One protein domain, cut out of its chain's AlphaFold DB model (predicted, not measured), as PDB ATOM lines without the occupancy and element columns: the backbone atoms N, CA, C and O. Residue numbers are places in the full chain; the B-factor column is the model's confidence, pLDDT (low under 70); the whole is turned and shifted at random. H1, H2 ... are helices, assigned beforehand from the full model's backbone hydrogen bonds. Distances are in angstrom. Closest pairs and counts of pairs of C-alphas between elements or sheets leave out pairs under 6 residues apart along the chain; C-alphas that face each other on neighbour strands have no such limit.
ATOM      1  N   VAL A  24      13.119 -19.327   3.085       84.50
ATOM      2  CA  VAL A  24      12.971 -20.790   2.943       84.50
ATOM      3  C   VAL A  24      11.985 -21.127   1.825       84.50
ATOM      4  O   VAL A  24      12.268 -21.968   0.971       84.50
ATOM      5  N   SER A  25      10.839 -20.447   1.790       86.31
ATOM      6  CA  SER A  25       9.796 -20.684   0.789       86.31
ATOM      7  C   SER A  25      10.251 -20.314  -0.624       86.31
ATOM      8  O   SER A  25       9.926 -21.014  -1.587       86.31
ATOM      9  N   LYS A  26      11.024 -19.232  -0.776       89.31
ATOM     10  CA  LYS A  26      11.640 -18.844  -2.055       89.31
ATOM     11  C   LYS A  26      12.674 -19.873  -2.506       89.31
ATOM     12  O   LYS A  26      12.617 -20.301  -3.657       89.31
ATOM     13  N   LEU A  27      13.541 -20.335  -1.606       85.81
ATOM     14  CA  LEU A  27      14.536 -21.378  -1.883       85.81
ATOM     15  C   LEU A  27      13.874 -22.697  -2.301       85.81
ATOM     16  O   LEU A  27      14.266 -23.302  -3.295       85.81
ATOM     17  N   GLN A  28      12.805 -23.105  -1.613       86.50
ATOM     18  CA  GLN A  28      12.022 -24.287  -1.984       86.50
ATOM     19  C   GLN A  28      11.366 -24.158  -3.361       86.50
ATOM     20  O   GLN A  28      11.262 -25.149  -4.084       86.50
ATOM     21  N   LYS A  29      10.899 -22.960  -3.735       89.69
ATOM     22  CA  LYS A  29      10.356 -22.700  -5.077       89.69
ATOM     23  C   LYS A  29      11.455 -22.757  -6.138       89.69
ATOM     24  O   LYS A  29      11.255 -23.428  -7.147       89.69
ATOM     25  N   ALA A  30      12.608 -22.138  -5.888       86.81
ATOM     26  CA  ALA A  30      13.765 -22.185  -6.784       86.81
ATOM     27  C   ALA A  30      14.242 -23.630  -7.004       86.81
ATOM     28  O   ALA A  30      14.377 -24.067  -8.139       86.81
ATOM     29  N   MET A  31      14.326 -24.442  -5.946       85.62
ATOM     30  CA  MET A  31      14.686 -25.865  -6.040       85.62
ATOM     31  C   MET A  31      13.706 -26.741  -6.829       85.62
ATOM     32  O   MET A  31      14.013 -27.904  -7.092       85.62
ATOM     33  N   LYS A  32      12.522 -26.245  -7.201       89.25
ATOM     34  CA  LYS A  32      11.592 -26.953  -8.097       89.25
ATOM     35  C   LYS A  32      11.776 -26.564  -9.563       89.25
ATOM     36  O   LYS A  32      11.297 -27.293 -10.427       89.25
ATOM     37  N   GLN A  33      12.443 -25.448  -9.845       92.25
ATOM     38  CA  GLN A  33      12.716 -24.996 -11.205       92.25
ATOM     39  C   GLN A  33      13.844 -25.834 -11.808       92.25
ATOM     40  O   GLN A  33      14.853 -26.095 -11.153       92.25
ATOM     41  N   LYS A  34      13.664 -26.273 -13.058       89.75
ATOM     42  CA  LYS A  34      14.643 -27.121 -13.744       89.75
ATOM     43  C   LYS A  34      15.974 -26.390 -13.933       89.75
ATOM     44  O   LYS A  34      17.000 -26.945 -13.585       89.75
ATOM     45  N   GLU A  35      15.934 -25.136 -14.371       88.75
ATOM     46  CA  GLU A  35      17.122 -24.298 -14.594       88.75
ATOM     47  C   GLU A  35      17.977 -24.165 -13.325       88.75
ATOM     48  O   GLU A  35      19.184 -24.377 -13.354       88.75
ATOM     49  N   PHE A  36      17.348 -23.918 -12.172       90.56
ATOM     50  CA  PHE A  36      18.057 -23.833 -10.894       90.56
ATOM     51  C   PHE A  36      18.701 -25.167 -10.485       90.56
ATOM     52  O   PHE A  36      19.795 -25.185  -9.926       90.56
ATOM     53  N   ARG A  37      18.041 -26.298 -10.769       87.38
ATOM     54  CA  ARG A  37      18.621 -27.632 -10.542       87.38
ATOM     55  C   ARG A  37      19.783 -27.911 -11.479       87.38
ATOM     56  O   ARG A  37      20.795 -28.410 -11.008       87.38
ATOM     57  N   ASP A  38      19.630 -27.575 -12.757       90.19
ATOM     58  CA  ASP A  38      20.669 -27.751 -13.770       90.19
ATOM     59  C   ASP A  38      21.924 -26.951 -13.370       90.19
ATOM     60  O   ASP A  38      23.023 -27.495 -13.393       90.19
ATOM     61  N   HIS A  39      21.766 -25.713 -12.884       88.19
ATOM     62  CA  HIS A  39      22.879 -24.906 -12.368       88.19
ATOM     63  C   HIS A  39      23.532 -25.496 -11.111       88.19
ATOM     64  O   HIS A  39      24.756 -25.498 -11.000       88.19
ATOM     65  N   ILE A  40      22.749 -26.012 -10.155       87.06
ATOM     66  CA  ILE A  40      23.316 -26.700  -8.982       87.06
ATOM     67  C   ILE A  40      24.062 -27.967  -9.407       87.06
ATOM     68  O   ILE A  40      25.104 -28.279  -8.831       87.06
ATOM     69  N   GLU A  41      23.549 -28.703 -10.389       82.75
ATOM     70  CA  GLU A  41      24.196 -29.904 -10.911       82.75
ATOM     71  C   GLU A  41      25.510 -29.566 -11.619       82.75
ATOM     72  O   GLU A  41      26.523 -30.207 -11.341       82.75
ATOM     73  N   GLU A  42      25.512 -28.546 -12.477       85.00
ATOM     74  CA  GLU A  42      26.700 -28.019 -13.151       85.00
ATOM     75  C   GLU A  42      27.767 -27.594 -12.136       85.00
ATOM     76  O   GLU A  42      28.885 -28.102 -12.186       85.00
ATOM     77  N   TYR A  43      27.391 -26.787 -11.140       80.94
ATOM     78  CA  TYR A  43      28.282 -26.385 -10.048       80.94
ATOM     79  C   TYR A  43      28.819 -27.590  -9.267       80.94
ATOM     80  O   TYR A  43      30.010 -27.691  -8.982       80.94
ATOM     81  N   THR A  44      27.945 -28.538  -8.921       80.12
ATOM     82  CA  THR A  44      28.347 -29.738  -8.173       80.12
ATOM     83  C   THR A  44      29.333 -30.569  -8.985       80.12
ATOM     84  O   THR A  44      30.290 -31.100  -8.423       80.12
ATOM     85  N   ARG A  45      29.124 -30.671 -10.299       77.44
ATOM     86  CA  ARG A  45      30.010 -31.385 -11.217       77.44
ATOM     87  C   ARG A  45      31.362 -30.690 -11.333       77.44
ATOM     88  O   ARG A  45      32.375 -31.366 -11.211       77.44
ATOM     89  N   GLU A  46      31.372 -29.369 -11.487       78.19
ATOM     90  CA  GLU A  46      32.588 -28.553 -11.567       78.19
ATOM     91  C   GLU A  46      33.428 -28.667 -10.287       78.19
ATOM     92  O   GLU A  46      34.614 -28.983 -10.345       78.19
ATOM     93  N   VAL A  47      32.808 -28.524  -9.111       72.25
ATOM     94  CA  VAL A  47      33.499 -28.631  -7.812       72.25
ATOM     95  C   VAL A  47      33.957 -30.062  -7.507       72.25
ATOM     96  O   VAL A  47      34.925 -30.264  -6.770       72.25
ATOM     97  N   SER A  48      33.269 -31.064  -8.057       69.88
ATOM     98  CA  SER A  48      33.651 -32.473  -7.910       69.88
ATOM     99  C   SER A  48      34.756 -32.900  -8.876       69.88
ATOM    100  O   SER A  48      35.309 -33.988  -8.700       69.88
ATOM    101  N   ASP A  49      35.083 -32.081  -9.880       74.06
ATOM    102  CA  ASP A  49      36.128 -32.397 -10.845       74.06
ATOM    103  C   ASP A  49      37.511 -32.370 -10.161       74.06
ATOM    104  O   ASP A  49      37.916 -31.351  -9.585       74.06
ATOM    105  N   PRO A  50      38.277 -33.476 -10.201       70.94
ATOM    106  CA  PRO A  50      39.630 -33.513  -9.662       70.94
ATOM    107  C   PRO A  50      40.589 -32.501 -10.310       70.94
ATOM    108  O   PRO A  50      41.592 -32.173  -9.673       70.94
ATOM    109  N   ALA A  51      40.308 -31.982 -11.511       73.06
ATOM    110  CA  ALA A  51      41.121 -30.956 -12.167       73.06
ATOM    111  C   ALA A  51      41.152 -29.632 -11.377       73.06
ATOM    112  O   ALA A  51      42.230 -29.087 -11.132       73.06
ATOM    113  N   HIS A  52      40.008 -29.176 -10.852       70.88
ATOM    114  CA  HIS A  52      39.916 -27.942 -10.051       70.88
ATOM    115  C   HIS A  52      40.538 -28.078  -8.655       70.88
ATOM    116  O   HIS A  52      40.781 -27.089  -7.955       70.88
ATOM    117  N   ARG A  53      40.850 -29.309  -8.230       76.62
ATOM    118  CA  ARG A  53      41.522 -29.547  -6.949       76.62
ATOM    119  C   ARG A  53      42.889 -28.871  -6.902       76.62
ATOM    120  O   ARG A  53      43.262 -28.381  -5.839       76.62
ATOM    121  N   GLN A  54      43.631 -28.872  -8.008       80.81
ATOM    122  CA  GLN A  54      44.972 -28.295  -8.039       80.81
ATOM    123  C   GLN A  54      44.917 -26.774  -7.886       80.81
ATOM    124  O   GLN A  54      45.568 -26.234  -6.995       80.81
ATOM    125  N   GLU A  55      44.054 -26.107  -8.651       82.31
ATOM    126  CA  GLU A  55      43.860 -24.654  -8.578       82.31
ATOM    127  C   GLU A  55      43.447 -24.205  -7.172       82.31
ATOM    128  O   GLU A  55      43.992 -23.247  -6.621       82.31
ATOM    129  N   TYR A  56      42.543 -24.951  -6.530       80.12
ATOM    130  CA  TYR A  56      42.161 -24.701  -5.143       80.12
ATOM    131  C   TYR A  56      43.339 -24.865  -4.164       80.12
ATOM    132  O   TYR A  56      43.506 -24.067  -3.238       80.12
ATOM    133  N   LEU A  57      44.173 -25.897  -4.341       81.62
ATOM    134  CA  LEU A  57      45.354 -26.122  -3.499       81.62
ATOM    135  C   LEU A  57      46.412 -25.026  -3.671       81.62
ATOM    136  O   LEU A  57      47.060 -24.674  -2.673       81.62
ATOM    137  N   ASP A  58      46.560 -24.508  -4.889       86.12
ATOM    138  CA  ASP A  58      47.456 -23.407  -5.242       86.12
ATOM    139  C   ASP A  58      46.955 -22.092  -4.646       86.12
ATOM    140  O   ASP A  58      47.722 -21.371  -4.008       86.12
ATOM    141  N   TYR A  59      45.651 -21.821  -4.733       86.31
ATOM    142  CA  TYR A  59      45.021 -20.688  -4.058       86.31
ATOM    143  C   TYR A  59      45.259 -20.727  -2.541       86.31
ATOM    144  O   TYR A  59      45.717 -19.746  -1.955       86.31
ATOM    145  N   LEU A  60      45.054 -21.881  -1.897       83.06
ATOM    146  CA  LEU A  60      45.365 -22.045  -0.473       83.06
ATOM    147  C   LEU A  60      46.846 -21.793  -0.158       83.06
ATOM    148  O   LEU A  60      47.160 -21.266   0.907       83.06
ATOM    149  N   ALA A  61      47.758 -22.180  -1.056       85.56
ATOM    150  CA  ALA A  61      49.190 -21.941  -0.876       85.56
ATOM    151  C   ALA A  61      49.521 -20.447  -0.979       85.56
ATOM    152  O   ALA A  61      50.344 -19.952  -0.216       85.56
ATOM    153  N   GLN A  62      48.843 -19.720  -1.870       88.81
ATOM    154  CA  GLN A  62      48.988 -18.271  -1.990       88.81
ATOM    155  C   GLN A  62      48.509 -17.542  -0.732       88.81
ATOM    156  O   GLN A  62      49.224 -16.668  -0.250       88.81
ATOM    157  N   ILE A  63      47.344 -17.898  -0.176       86.75
ATOM    158  CA  ILE A  63      46.844 -17.264   1.061       86.75
ATOM    159  C   ILE A  63      47.799 -17.550   2.229       86.75
ATOM    160  O   ILE A  63      48.131 -16.656   3.005       86.75
ATOM    161  N   GLU A  64      48.284 -18.789   2.329       84.81
ATOM    162  CA  GLU A  64      49.273 -19.183   3.332       84.81
ATOM    163  C   GLU A  64      50.585 -18.393   3.186       84.81
ATOM    164  O   GLU A  64      51.105 -17.892   4.179       84.81
ATOM    165  N   ALA A  65      51.083 -18.213   1.958       85.62
ATOM    166  CA  ALA A  65      52.293 -17.438   1.679       85.62
ATOM    167  C   ALA A  65      52.132 -15.937   1.973       85.62
ATOM    168  O   ALA A  65      53.089 -15.287   2.389       85.62
ATOM    169  N   LYS A  66      50.929 -15.386   1.779       88.00
ATOM    170  CA  LYS A  66      50.601 -13.989   2.105       88.00
ATOM    171  C   LYS A  66      50.384 -13.748   3.601       88.00
ATOM    172  O   LYS A  66      50.275 -12.598   4.009       88.00
ATOM    173  N   GLY A  67      50.310 -14.805   4.415       80.81
ATOM    174  CA  GLY A  67      50.003 -14.689   5.841       80.81
ATOM    175  C   GLY A  67      48.559 -14.262   6.122       80.81
ATOM    176  O   GLY A  67      48.247 -13.864   7.235       80.81
TER     177      GLY A  67
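What this domain is: This is residues 24 to 67 of the 201 residues of the protein "Nop17l protein" of Symbiodinium necroappetens (UniProt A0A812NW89). Three helices make a wide, open U: H2 is the base, the short H1 stands at one end as an arm, and the longer H3 slants outward from the other. The printed part has 44 residues with three named helices, H1, H2, H3 in chain order, and no named strand; the class is all helix. It is extended, with a radius of gyration of the C-alphas of 15.8 A, and flat, spanning 43 by 22 by 10 A.

How they stand to each other: H2, residues 34 to 48, is close but not clearly touching to H3, residues 52 to 66; the closest C-alphas, of Glu 46 and His 52, are 7.5 A apart. Their lines stand at a steep tilt of 66 degrees, the same way. H1, residues 24 to 30, is close but not clearly touching to H2, about perpendicular at 86 degrees; the closest C-alphas, of Ala 30 and Phe 36, are 6.2 A apart. H1 and H3 are apart. In H1, H2 and H3 every O i to N i+4 pair is within hydrogen-bond range.

Where its parts are: H2 measures 20.6 A, H3 21.4 A and H1 9.9 A from first to last C-alpha. C-alpha 24 is at (12.971, -20.790, 2.943), C-alpha 66 at (50.601, -13.989, 2.105).

The domain as a whole: The farthest C-alphas, of Lys 32 and Ala 65, are 42.9 A apart. The printed part has no cut, and both links are tight. Mean pLDDT of the printed part is 83.4; residue 48 is under 70.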